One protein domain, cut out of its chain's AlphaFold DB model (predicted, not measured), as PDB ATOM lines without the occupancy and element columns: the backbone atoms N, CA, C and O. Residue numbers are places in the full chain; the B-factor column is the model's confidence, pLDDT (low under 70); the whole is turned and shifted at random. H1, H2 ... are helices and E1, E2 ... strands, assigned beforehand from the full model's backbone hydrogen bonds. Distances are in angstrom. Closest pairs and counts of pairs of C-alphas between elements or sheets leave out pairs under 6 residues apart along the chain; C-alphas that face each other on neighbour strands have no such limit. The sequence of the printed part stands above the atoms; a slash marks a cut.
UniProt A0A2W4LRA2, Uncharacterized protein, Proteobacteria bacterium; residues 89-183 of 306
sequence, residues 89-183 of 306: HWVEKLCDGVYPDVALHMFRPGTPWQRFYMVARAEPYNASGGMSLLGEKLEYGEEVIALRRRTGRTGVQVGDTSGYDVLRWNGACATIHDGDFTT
ATOM      1  N   HIS A  89     -47.204  31.002  12.338       92.44
ATOM      2  CA  HIS A  89     -45.797  31.056  11.905       92.44
ATOM      3  C   HIS A  89     -44.833  31.546  13.001       92.44
ATOM      4  O   HIS A  89     -43.631  31.285  12.955       92.44
ATOM      5  N   TRP A  90     -45.336  32.328  13.959       94.25
ATOM      6  CA  TRP A  90     -44.543  32.793  15.091       94.25
ATOM      7  C   TRP A  90     -44.434  31.695  16.154       94.25
ATOM      8  O   TRP A  90     -43.369  31.519  16.738       94.25
ATOM      9  N   VAL A  91     -45.506  30.921  16.353       94.56
ATOM     10  CA  VAL A  91     -45.529  29.750  17.241       94.56
ATOM     11  C   VAL A  91     -44.585  28.655  16.759       94.56
ATOM     12  O   VAL A  91     -43.882  28.087  17.583       94.56
ATOM     13  N   GLU A  92     -44.534  28.377  15.455       93.44
ATOM     14  CA  GLU A  92     -43.605  27.388  14.886       93.44
ATOM     15  C   GLU A  92     -42.165  27.708  15.284       93.44
ATOM     16  O   GLU A  92     -41.518  26.902  15.943       93.44
ATOM     17  N   LYS A  93     -41.731  28.950  15.032       93.19
ATOM     18  CA  LYS A  93     -40.414  29.424  15.467       93.19
ATOM     19  C   LYS A  93     -40.250  29.321  16.980       93.19
ATOM     20  O   LYS A  93     -39.221  28.830  17.432       93.19
ATOM     21  N   LEU A  94     -41.249  29.769  17.763       93.88
ATOM     22  CA  LEU A  94     -41.240  29.692  19.237       93.88
ATOM     23  C   LEU A  94     -40.928  28.289  19.727       93.88
ATOM     24  O   LEU A  94     -40.090  28.124  20.612       93.88
ATOM     25  N   CYS A  95     -41.589  27.301  19.142       94.38
ATOM     26  CA  CYS A  95     -41.511  25.931  19.597       94.38
ATOM     27  C   CYS A  95     -40.302  25.159  19.070       94.38
ATOM     28  O   CYS A  95     -40.098  24.041  19.542       94.38
ATOM     29  N   ASP A  96     -39.479  25.741  18.191       93.25
ATOM     30  CA  ASP A  96     -38.186  25.173  17.780       93.25
ATOM     31  C   ASP A  96     -37.127  25.258  18.899       93.25
ATOM     32  O   ASP A  96     -36.152  24.503  18.898       93.25
ATOM     33  N   GLY A  97     -37.318  26.146  19.883       92.38
ATOM     34  CA  GLY A  97     -36.367  26.395  20.968       92.38
ATOM     35  C   GLY A  97     -37.011  26.581  22.344       92.38
ATOM     36  O   GLY A  97     -38.166  26.240  22.577       92.38
ATOM     37  N   VAL A  98     -36.225  27.115  23.284       93.69
ATOM     38  CA  VAL A  98     -36.659  27.412  24.659       93.69
ATOM     39  C   VAL A  98     -36.365  28.878  24.957       93.69
ATOM     40  O   VAL A  98     -35.201  29.282  24.992       93.69
ATOM     41  N   TYR A  99     -37.414  29.667  25.200       95.00
ATOM     42  CA  TYR A  99     -37.330  31.129  25.302       95.00
ATOM     43  C   TYR A  99     -37.981  31.656  26.592       95.00
ATOM     44  O   TYR A  99     -39.089  32.199  26.548       95.00
ATOM     45  N   PRO A 100     -37.315  31.534  27.757       95.19
ATOM     46  CA  PRO A 100     -37.916  31.927  29.031       95.19
ATOM     47  C   PRO A 100     -38.249  33.425  29.083       95.19
ATOM     48  O   PRO A 100     -39.287  33.800  29.608       95.19
ATOM     49  N   ASP A 101     -37.438  34.282  28.454       94.81
ATOM     50  CA  ASP A 101     -37.712  35.724  28.360       94.81
ATOM     51  C   ASP A 101     -39.047  36.024  27.652       94.81
ATOM     52  O   ASP A 101     -39.795  36.916  28.061       94.81
ATOM     53  N   VAL A 102     -39.365  35.264  26.595       95.56
ATOM     54  CA  VAL A 102     -40.629  35.398  25.855       95.56
ATOM     55  C   VAL A 102     -41.792  34.927  26.718       95.56
ATOM     56  O   VAL A 102     -42.810  35.615  26.780       95.56
ATOM     57  N   ALA A 103     -41.628  33.809  27.432       96.69
ATOM     58  CA  ALA A 103     -42.625  33.341  28.388       96.69
ATOM     59  C   ALA A 103     -42.892  34.399  29.462       96.69
ATOM     60  O   ALA A 103     -44.034  34.841  29.583       96.69
ATOM     61  N   LEU A 104     -41.863  34.899  30.156       95.06
ATOM     62  CA  LEU A 104     -42.028  35.946  31.170       95.06
ATOM     63  C   LEU A 104     -42.792  37.156  30.622       95.06
ATOM     64  O   LEU A 104     -43.647  37.697  31.313       95.06
ATOM     65  N   HIS A 105     -42.547  37.556  29.370       93.75
ATOM     66  CA  HIS A 105     -43.295  38.636  28.730       93.75
ATOM     67  C   HIS A 105     -44.765  38.270  28.450       93.75
ATOM     68  O   HIS A 105     -45.660  39.073  28.715       93.75
ATOM     69  N   MET A 106     -45.036  37.081  27.908       96.00
ATOM     70  CA  MET A 106     -46.394  36.638  27.574       96.00
ATOM     71  C   MET A 106     -47.257  36.373  28.818       96.00
ATOM     72  O   MET A 106     -48.458  36.639  28.780       96.00
ATOM     73  N   PHE A 107     -46.659  35.926  29.927       96.44
ATOM     74  CA  PHE A 107     -47.352  35.679  31.196       96.44
ATOM     75  C   PHE A 107     -47.641  36.941  32.019       96.44
ATOM     76  O   PHE A 107     -48.322  36.847  33.043       96.44
ATOM     77  N   ARG A 108     -47.227  38.131  31.571       94.50
ATOM     78  CA  ARG A 108     -47.589  39.392  32.239       94.50
ATOM     79  C   ARG A 108     -49.108  39.604  32.271       94.50
ATOM     80  O   ARG A 108     -49.806  39.200  31.335       94.50
ATOM     81  N   PRO A 109     -49.652  40.262  33.305       92.81
ATOM     82  CA  PRO A 109     -51.057  40.640  33.320       92.81
ATOM     83  C   PRO A 109     -51.376  41.607  32.172       92.81
ATOM     84  O   PRO A 109     -50.540  42.406  31.749       92.81
ATOM     85  N   GLY A 110     -52.606  41.532  31.661       91.88
ATOM     86  CA  GLY A 110     -53.081  42.387  30.567       91.88
ATOM     87  C   GLY A 110     -52.616  41.971  29.168       91.88
ATOM     88  O   GLY A 110     -52.987  42.631  28.194       91.88
ATOM     89  N   THR A 111     -51.841  40.890  29.034       94.62
ATOM     90  CA  THR A 111     -51.642  40.245  27.732       94.62
ATOM     91  C   THR A 111     -52.949  39.588  27.280       94.62
ATOM     92  O   THR A 111     -53.726  39.124  28.117       94.62
ATOM     93  N   PRO A 112     -53.240  39.554  25.968       95.44
ATOM     94  CA  PRO A 112     -54.530  39.067  25.493       95.44
ATOM     95  C   PRO A 112     -54.589  37.533  25.423       95.44
ATOM     96  O   PRO A 112     -55.611  36.986  25.030       95.44
ATOM     97  N   TRP A 113     -53.498  36.840  25.753       96.88
ATOM     98  CA  TRP A 113     -53.335  35.414  25.506       96.88
ATOM     99  C   TRP A 113     -54.249  34.556  26.364       96.88
ATOM    100  O   TRP A 113     -54.395  34.783  27.566       96.88
ATOM    101  N   GLN A 114     -54.814  33.523  25.742       96.94
ATOM    102  CA  GLN A 114     -55.599  32.532  26.457       96.94
ATOM    103  C   GLN A 114     -54.705  31.748  27.428       96.94
ATOM    104  O   GLN A 114     -53.724  31.122  27.026       96.94
ATOM    105  N   ARG A 115     -55.076  31.772  28.710       97.81
ATOM    106  CA  ARG A 115     -54.429  30.998  29.774       97.81
ATOM    107  C   ARG A 115     -55.190  29.707  30.013       97.81
ATOM    108  O   ARG A 115     -56.426  29.707  29.999       97.81
ATOM    109  N   PHE A 116     -54.442  28.644  30.255       98.12
ATOM    110  CA  PHE A 116     -54.939  27.351  30.690       98.12
ATOM    111  C   PHE A 116     -54.253  26.943  31.987       98.12
ATOM    112  O   PHE A 116     -53.147  27.391  32.293       98.12
ATOM    113  N   TYR A 117     -54.927  26.086  32.737       98.38
ATOM    114  CA  TYR A 117     -54.436  25.516  33.977       98.38
ATOM    115  C   TYR A 117     -54.580  24.007  33.901       98.38
ATOM    116  O   TYR A 117     -55.669  23.509  33.610       98.38
ATOM    117  N   MET A 118     -53.497  23.288  34.153       98.19
ATOM    118  CA  MET A 118     -53.490  21.831  34.080       98.19
ATOM    119  C   MET A 118     -54.400  21.222  35.155       98.19
ATOM    120  O   MET A 118     -54.328  21.612  36.322       98.19
ATOM    121  N   VAL A 119     -55.237  20.251  34.784       97.69
ATOM    122  CA  VAL A 119     -56.087  19.492  35.727       97.69
ATOM    123  C   VAL A 119     -55.559  18.085  36.004       97.69
ATOM    124  O   VAL A 119     -56.071  17.400  36.887       97.69
ATOM    125  N   ALA A 120     -54.511  17.669  35.296       95.12
ATOM    126  CA  ALA A 120     -53.821  16.404  35.488       95.12
ATOM    127  C   ALA A 120     -52.310  16.587  35.302       95.12
ATOM    128  O   ALA A 120     -51.851  17.556  34.694       95.12
ATOM    129  N   ARG A 121     -51.533  15.644  35.844       95.62
ATOM    130  CA  ARG A 121     -50.101  15.548  35.549       95.62
ATOM    131  C   ARG A 121     -49.914  14.865  34.203       95.62
ATOM    132  O   ARG A 121     -50.503  13.811  33.985       95.62
ATOM    133  N   ALA A 122     -49.057  15.419  33.356       93.00
ATOM    134  CA  ALA A 122     -48.787  14.876  32.028       93.00
ATOM    135  C   ALA A 122     -47.294  14.952  31.691       93.00
ATOM    136  O   ALA A 122     -46.572  15.823  32.182       93.00
ATOM    137  N   GLU A 123     -46.821  14.037  30.850       91.38
ATOM    138  CA  GLU A 123     -45.473  14.138  30.291       91.38
ATOM    139  C   GLU A 123     -45.440  15.263  29.250       91.38
ATOM    140  O   GLU A 123     -46.277  15.271  28.344       91.38
ATOM    141  N   PRO A 124     -44.500  16.222  29.332       87.56
ATOM    142  CA  PRO A 124     -44.366  17.228  28.298       87.56
ATOM    143  C   PRO A 124     -43.840  16.564  27.027       87.56
ATOM    144  O   PRO A 124     -42.702  16.097  26.968       87.56
ATOM    145  N   TYR A 125     -44.639  16.579  25.972       90.06
ATOM    146  CA  TYR A 125     -44.158  16.242  24.640       90.06
ATOM    147  C   TYR A 125     -44.460  17.408  23.704       90.06
ATOM    148  O   TYR A 125     -45.552  17.957  23.739       90.06
ATOM    149  N   ASN A 126     -43.497  17.838  22.891       89.88
ATOM    150  CA  ASN A 126     -43.719  18.879  21.887       89.88
ATOM    151  C   ASN A 126     -44.033  18.231  20.536       89.88
ATOM    152  O   ASN A 126     -43.133  17.828  19.798       89.88
ATOM    153  N   ALA A 127     -45.313  18.178  20.173       88.56
ATOM    154  CA  ALA A 127     -45.756  17.608  18.903       88.56
ATOM    155  C   ALA A 127     -45.407  18.469  17.671       88.56
ATOM    156  O   ALA A 127     -45.802  18.131  16.552       88.56
ATOM    157  N   SER A 128     -44.718  19.599  17.855       84.94
ATOM    158  CA  SER A 128     -44.203  20.444  16.770       84.94
ATOM    159  C   SER A 128     -42.767  20.095  16.365       84.94
ATOM    160  O   SER A 128     -42.271  20.667  15.404       84.94
ATOM    161  N   GLY A 129     -42.109  19.147  17.047       79.44
ATOM    162  CA  GLY A 129     -40.794  18.632  16.641       79.44
ATOM    163  C   GLY A 129     -39.582  19.439  17.120       79.44
ATOM    164  O   GLY A 129     -38.467  19.149  16.696       79.44
ATOM    165  N   GLY A 130     -39.771  20.416  18.010       82.75
ATOM    166  CA  GLY A 130     -38.676  21.197  18.592       82.75
ATOM    167  C   GLY A 130     -38.213  20.710  19.967       82.75
ATOM    168  O   GLY A 130     -38.658  19.680  20.484       82.75
ATOM    169  N   MET A 131     -37.306  21.471  20.586       80.00
ATOM    170  CA  MET A 131     -36.723  21.112  21.880       80.00
ATOM    171  C   MET A 131     -37.792  21.053  22.980       80.00
ATOM    172  O   MET A 131     -38.301  22.075  23.432       80.00
ATOM    173  N   SER A 132     -38.092  19.847  23.457       76.19
ATOM    174  CA  SER A 132     -38.792  19.661  24.729       76.19
ATOM    175  C   SER A 132     -37.758  19.657  25.849       76.19
ATOM    176  O   SER A 132     -36.705  19.027  25.720       76.19
ATOM    177  N   LEU A 133     -38.037  20.337  26.963       74.50
ATOM    178  CA  LEU A 133     -37.259  20.122  28.182       74.50
ATOM    179  C   LEU A 133     -37.620  18.738  28.724       74.50
ATOM    180  O   LEU A 133     -38.618  18.567  29.418       74.50
ATOM    181  N   LEU A 134     -36.825  17.744  28.329       72.38
ATOM    182  CA  LEU A 134     -36.961  16.369  28.792       72.38
ATOM    183  C   LEU A 134     -36.872  16.333  30.326       72.38
ATOM    184  O   LEU A 134     -35.930  16.871  30.907       72.38
ATOM    185  N   GLY A 135     -37.844  15.677  30.962       76.06
ATOM    186  CA  GLY A 135     -37.801  15.315  32.382       76.06
ATOM    187  C   GLY A 135     -38.627  16.174  33.345       76.06
ATOM    188  O   GLY A 135     -38.818  15.750  34.481       76.06
ATOM    189  N   GLU A 136     -39.158  17.332  32.938       88.06
ATOM    190  CA  GLU A 136     -40.015  18.151  33.816       88.06
ATOM    191  C   GLU A 136     -41.498  17.946  33.489       88.06
ATOM    192  O   GLU A 136     -42.024  18.595  32.586       88.06
ATOM    193  N   LYS A 137     -42.194  17.078  34.232       94.12
ATOM    194  CA  LYS A 137     -43.637  16.838  34.041       94.12
ATOM    195  C   LYS A 137     -44.455  18.134  34.121       94.12
ATOM    196  O   LYS A 137     -44.061  19.089  34.791       94.12
ATOM    197  N   LEU A 138     -45.587  18.171  33.422       95.69
ATOM    198  CA  LEU A 138     -46.629  19.168  33.663       95.69
ATOM    199  C   LEU A 138     -47.285  18.852  35.007       95.69
ATOM    200  O   LEU A 138     -47.683  17.710  35.249       95.69
ATOM    201  N   GLU A 139     -47.381  19.844  35.886       96.88
ATOM    202  CA  GLU A 139     -47.937  19.667  37.231       96.88
ATOM    203  C   GLU A 139     -49.408  20.080  37.318       96.88
ATOM    204  O   GLU A 139     -49.869  20.970  36.608       96.88
ATOM    205  N   TYR A 140     -50.151  19.482  38.254       97.56
ATOM    206  CA  TYR A 140     -51.522  19.907  38.543       97.56
ATOM    207  C   TYR A 140     -51.563  21.385  38.959       97.56
ATOM    208  O   TYR A 140     -50.820  21.818  39.844       97.56
ATOM    209  N   GLY A 141     -52.459  22.150  38.341       97.75
ATOM    210  CA  GLY A 141     -52.604  23.585  38.551       97.75
ATOM    211  C   GLY A 141     -51.503  24.430  37.911       97.75
ATOM    212  O   GLY A 141     -51.466  25.636  38.160       97.75
ATOM    213  N   GLU A 142     -50.607  23.838  37.111       98.00
ATOM    214  CA  GLU A 142     -49.623  24.589  36.333       98.00
ATOM    215  C   GLU A 142     -50.327  25.498  35.324       98.00
ATOM    216  O   GLU A 142     -51.178  25.056  34.554       98.00
ATOM    217  N   GLU A 143     -49.980  26.782  35.348       98.25
ATOM    218  CA  GLU A 143     -50.452  27.768  34.385       98.25
ATOM    219  C   GLU A 143     -49.620  27.713  33.103       98.25
ATOM    220  O   GLU A 143     -48.391  27.803  33.133       98.25
ATOM    221  N   VAL A 144     -50.305  27.636  31.967       98.12
ATOM    222  CA  VAL A 144     -49.707  27.632  30.630       98.12
ATOM    223  C   VAL A 144     -50.455  28.597  29.705       98.12
ATOM    224  O   VAL A 144     -51.609  28.952  29.955       98.12
ATOM    225  N   ILE A 145     -49.812  29.043  28.625       98.12
ATOM    226  CA  ILE A 145     -50.454  29.873  27.593       98.12
ATOM    227  C   ILE A 145     -50.756  29.026  26.364       98.12
ATOM    228  O   ILE A 145     -49.864  28.371  25.836       98.12
ATOM    229  N   ALA A 146     -51.987  29.090  25.867       97.38
ATOM    230  CA  ALA A 146     -52.367  28.451  24.615       97.38
ATOM    231  C   ALA A 146     -51.678  29.140  23.425       97.38
ATOM    232  O   ALA A 146     -51.798  30.354  23.239       97.38
ATOM    233  N   LEU A 147     -50.970  28.365  22.603       96.38
ATOM    234  CA  LEU A 147     -50.261  28.869  21.425       96.38
ATOM    235  C   LEU A 147     -51.000  28.540  20.133       96.38
ATOM    236  O   LEU A 147     -51.235  29.417  19.305       96.38
ATOM    237  N   ARG A 148     -51.369  27.271  19.961       94.62
ATOM    238  CA  ARG A 148     -52.032  26.772  18.757       94.62
ATOM    239  C   ARG A 148     -52.957  25.629  19.125       94.62
ATOM    240  O   ARG A 148     -52.561  24.723  19.848       94.62
ATOM    241  N   ARG A 149     -54.171  25.644  18.582       93.56
ATOM    242  CA  ARG A 149     -55.077  24.502  18.675       93.56
ATOM    243  C   ARG A 149     -54.654  23.426  17.680       93.56
ATOM    244  O   ARG A 149     -54.515  23.715  16.491       93.56
ATOM    245  N   ARG A 150     -54.494  22.196  18.153       90.12
ATOM    246  CA  ARG A 150     -54.307  21.014  17.314       90.12
ATOM    247  C   ARG A 150     -55.672  20.411  17.033       90.12
ATOM    248  O   ARG A 150     -56.414  20.044  17.942       90.12
ATOM    249  N   THR A 151     -56.020  20.351  15.759       84.31
ATOM    250  CA  THR A 151     -57.140  19.547  15.277       84.31
ATOM    251  C   THR A 151     -56.558  18.254  14.740       84.31
ATOM    252  O   THR A 151     -55.564  18.305  14.011       84.31
ATOM    253  N   GLY A 152     -57.155  17.113  15.087       72.62
ATOM    254  CA  GLY A 152     -56.732  15.835  14.529       72.62
ATOM    255  C   GLY A 152     -56.667  15.908  13.005       72.62
ATOM    256  O   GLY A 152     -57.533  16.508  12.362       72.62
ATOM    257  N   ARG A 153     -55.593  15.370  12.423       61.72
ATOM    258  CA  ARG A 153     -55.471  15.277  10.968       61.72
ATOM    259  C   ARG A 153     -56.566  14.333  10.476       61.72
ATOM    260  O   ARG A 153     -56.761  13.270  11.050       61.72
ATOM    261  N   THR A 154     -57.270  14.710   9.413       55.38
ATOM    262  CA  THR A 154     -58.236  13.832   8.744       55.38
ATOM    263  C   THR A 154     -57.500  12.605   8.199       55.38
ATOM    264  O   THR A 154     -56.817  12.689   7.181       55.38
ATOM    265  N   GLY A 155     -57.583  11.494   8.925       64.38
ATOM    266  CA  GLY A 155     -56.915  10.225   8.654       64.38
ATOM    267  C   GLY A 155     -57.050   9.301   9.865       64.38
ATOM    268  O   GLY A 155     -57.283   9.771  10.977       64.38
ATOM    269  N   VAL A 156     -56.947   7.986   9.659       53.69
ATOM    270  CA  VAL A 156     -57.038   6.997  10.745       53.69
ATOM    271  C   VAL A 156     -55.783   7.109  11.616       53.69
ATOM    272  O   VAL A 156     -54.762   6.484  11.344       53.69
ATOM    273  N   GLN A 157     -55.840   7.951  12.644       60.19
ATOM    274  CA  GLN A 157     -54.869   7.989  13.733       60.19
ATOM    275  C   GLN A 157     -55.556   7.481  14.997       60.19
ATOM    276  O   GLN A 157     -56.559   8.033  15.439       60.19
ATOM    277  N   VAL A 158     -55.022   6.397  15.556       56.72
ATOM    278  CA  VAL A 158     -55.502   5.814  16.810       56.72
ATOM    279  C   VAL A 158     -54.925   6.647  17.958       56.72
ATOM    280  O   VAL A 158     -53.755   6.503  18.304       56.72
ATOM    281  N   GLY A 159     -55.733   7.569  18.487       62.28
ATOM    282  CA  GLY A 159     -55.415   8.433  19.628       62.28
ATOM    283  C   GLY A 159     -56.092   9.804  19.532       62.28
ATOM    284  O   GLY A 159     -56.225  10.354  18.436       62.28
ATOM    285  N   ASP A 160     -56.499  10.370  20.673       63.19
ATOM    286  CA  ASP A 160     -57.045  11.730  20.749       63.19
ATOM    287  C   ASP A 160     -55.950  12.744  20.399       63.19
ATOM    288  O   ASP A 160     -55.120  13.147  21.211       63.19
ATOM    289  N   THR A 161     -55.911  13.138  19.130       69.88
ATOM    290  CA  THR A 161     -54.939  14.102  18.591       69.88
ATOM    291  C   THR A 161     -55.409  15.553  18.722       69.88
ATOM    292  O   THR A 161     -54.715  16.467  18.264       69.88
ATOM    293  N   SER A 162     -56.581  15.778  19.325       86.75
ATOM    294  CA  SER A 162     -57.085  17.117  19.609       86.75
ATOM    295  C   SER A 162     -56.516  17.650  20.921       86.75
ATOM    296  O   SER A 162     -56.326  16.924  21.896       86.75
ATOM    297  N   GLY A 163     -56.195  18.938  20.921       92.88
ATOM    298  CA  GLY A 163     -55.566  19.574  22.064       92.88
ATOM    299  C   GLY A 163     -54.891  20.880  21.687       92.88
ATOM    300  O   GLY A 163     -55.288  21.548  20.726       92.88
ATOM    301  N   TYR A 164     -53.852  21.246  22.428       95.44
ATOM    302  CA  TYR A 164     -53.143  22.507  22.253       95.44
ATOM    303  C   TYR A 164     -51.639  22.331  22.328       95.44
ATOM    304  O   TYR A 164     -51.134  21.619  23.187       95.44
ATOM    305  N   ASP A 165     -50.926  23.068  21.479       95.69
ATOM    306  CA  ASP A 165     -49.565  23.473  21.797       95.69
ATOM    307  C   ASP A 165     -49.649  24.628  22.803       95.69
ATOM    308  O   ASP A 165     -50.398  25.593  22.601       95.69
ATOM    309  N   VAL A 166     -48.889  24.529  23.887       97.38
ATOM    310  CA  VAL A 166     -48.868  25.482  24.993       97.38
ATOM    311  C   VAL A 166     -47.451  25.938  25.311       97.38
ATOM    312  O   VAL A 166     -46.493  25.182  25.163       97.38
ATOM    313  N   LEU A 167     -47.322  27.178  25.778       97.69
ATOM    314  CA  LEU A 167     -46.093  27.747  26.319       97.69
ATOM    315  C   LEU A 167     -46.090  27.613  27.837       97.69
ATOM    316  O   LEU A 167     -47.027  28.065  28.500       97.69
ATOM    317  N   ARG A 168     -45.013  27.053  28.384       97.44
ATOM    318  CA  ARG A 168     -44.770  26.974  29.827       97.44
ATOM    319  C   ARG A 168     -43.934  28.165  30.312       97.44
ATOM    320  O   ARG A 168     -43.244  28.816  29.527       97.44
ATOM    321  N   TRP A 169     -43.945  28.430  31.618       96.88
ATOM    322  CA  TRP A 169     -43.184  29.526  32.246       96.88
ATOM    323  C   TRP A 169     -41.670  29.460  31.995       96.88
ATOM    324  O   TRP A 169     -41.023  30.486  31.799       96.88
ATOM    325  N   ASN A 170     -41.110  28.254  31.939       95.25
ATOM    326  CA  ASN A 170     -39.707  27.997  31.613       95.25
ATOM    327  C   ASN A 170     -39.329  28.287  30.144       95.25
ATOM    328  O   ASN A 170     -38.162  28.148  29.779       95.25
ATOM    329  N   GLY A 171     -40.284  28.693  29.300       95.56
ATOM    330  CA  GLY A 171     -40.054  29.050  27.901       95.56
ATOM    331  C   GLY A 171     -40.110  27.893  26.913       95.56
ATOM    332  O   GLY A 171     -39.886  28.136  25.729       95.56
ATOM    333  N   ALA A 172     -40.371  26.665  27.363       95.88
ATOM    334  CA  ALA A 172     -40.530  25.515  26.481       95.88
ATOM    335  C   ALA A 172     -41.982  25.359  26.012       95.88
ATOM    336  O   ALA A 172     -42.926  25.660  26.754       95.88
ATOM    337  N   CYS A 173     -42.149  24.838  24.796       96.31
ATOM    338  CA  CYS A 173     -43.444  24.381  24.311       96.31
ATOM    339  C   CYS A 173     -43.737  22.947  24.771       96.31
ATOM    340  O   CYS A 173     -42.838  22.109  24.853       96.31
ATOM    341  N   ALA A 174     -45.009  22.665  25.023       95.75
ATOM    342  CA  ALA A 174     -45.539  21.324  25.239       95.75
ATOM    343  C   ALA A 174     -46.867  21.172  24.491       95.75
ATOM    344  O   ALA A 174     -47.483  22.163  24.110       95.75
ATOM    345  N   THR A 175     -47.312  19.943  24.290       94.56
ATOM    346  CA  THR A 175     -48.622  19.610  23.747       94.56
ATOM    347  C   THR A 175     -49.447  18.958  24.850       94.56
ATOM    348  O   THR A 175     -48.947  18.110  25.584       94.56
ATOM    349  N   ILE A 176     -50.697  19.396  24.987       94.94
ATOM    350  CA  ILE A 176     -51.665  18.884  25.964       94.94
ATOM    351  C   ILE A 176     -52.947  18.476  25.245       94.94
ATOM    352  O   ILE A 176     -53.284  19.085  24.225       94.94
ATOM    353  N   HIS A 177     -53.662  17.482  25.767       94.00
ATOM    354  CA  HIS A 177     -54.899  16.996  25.161       94.00
ATOM    355  C   HIS A 177     -56.123  17.768  25.660       94.00
ATOM    356  O   HIS A 177     -56.103  18.416  26.713       94.00
ATOM    357  N   ASP A 178     -57.208  17.711  24.888       92.25
ATOM    358  CA  ASP A 178     -58.506  18.186  25.364       92.25
ATOM    359  C   ASP A 178     -58.911  17.398  26.626       92.25
ATOM    360  O   ASP A 178     -58.915  16.172  26.632       92.25
ATOM    361  N   GLY A 179     -59.241  18.107  27.708       92.75
ATOM    362  CA  GLY A 179     -59.574  17.506  29.008       92.75
ATOM    363  C   GLY A 179     -58.448  17.556  30.047       92.75
ATOM    364  O   GLY A 179     -58.747  17.530  31.238       92.75
ATOM    365  N   ASP A 180     -57.190  17.754  29.636       95.31
ATOM    366  CA  ASP A 180     -56.046  17.889  30.560       95.31
ATOM    367  C   ASP A 180     -55.910  19.293  31.163       95.31
ATOM    368  O   ASP A 180     -55.051  19.541  32.016       95.31
ATOM    369  N   PHE A 181     -56.769  20.231  30.761       97.00
ATOM    370  CA  PHE A 181     -56.723  21.616  31.207       97.00
ATOM    371  C   PHE A 181     -58.104  22.230  31.451       97.00
ATOM    372  O   PHE A 181     -59.135  21.760  30.975       97.00
ATOM    373  N   THR A 182     -58.104  23.350  32.167       97.56
ATOM    374  CA  THR A 182     -59.255  24.233  32.368       97.56
ATOM    375  C   THR A 182     -58.870  25.688  32.110       97.56
ATOM    376  O   THR A 182     -57.711  26.078  32.243       97.56
ATOM    377  N   THR A 183     -59.841  26.523  31.749       96.94
ATOM    378  CA  THR A 183     -59.672  27.985  31.660       96.94
ATOM    379  C   THR A 183     -59.909  28.678  33.000       96.94
ATOM    380  O   THR A 183     -59.539  29.841  33.169       96.94
TER     381      THR A 183
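This is residues 89 to 183 of the 306 residues of an uncharacterized protein of Proteobacteria bacterium (UniProt A0A2W4LRA2). With little regular structure, the domain is a strongly twisted meander, each strand the antiparallel neighbour of the one before, in order E1 E2 E3 E4; H1 packs on it, H2 grazes it, and residues 154 to 159 stick out. The printed part has 95 residues, 36 in named elements, H1 H2 E1 E2 E3 E4, class mixed. It is compact, radius of gyration of the C-alphas 12.7 A, spanning 40 by 28 by 27 A.

E2, residues 143 to 150, 18.8 A, bends by 70 degrees at residue 147. E1 is 115 to 118, E3 163 to 167, E4 173 to 177, ending at C-alpha 177 (-54.899, 16.996, 25.161). H1, 89 to 95, begins at C-alpha 89 (-45.797, 31.056, 11.905); H2 is 100 to 106.

Hairpins E1 and E2, E2 and E3, E3 and E4 have within hydrogen-bond range N 116 and O 144, 2.9 A, N 147 and O 165, 2.8 A, N 166 and O 174, 2.8 A, respectively. H1 is on the sheet, height 9.0 A; its closest C-alphas to E4 are Cys 95 and Cys 173, 5.3 A. H2 only grazes it. O i to N i+4 pairs are within range throughout H2, 2 of 3 in H1.

The farthest C-alphas, Pro 109 and Val 156, are 41.0 A apart. The printed part has no cut; links E1 to E2 and E2 to E3 are long. Residues 153 to 161 have pLDDT under 70.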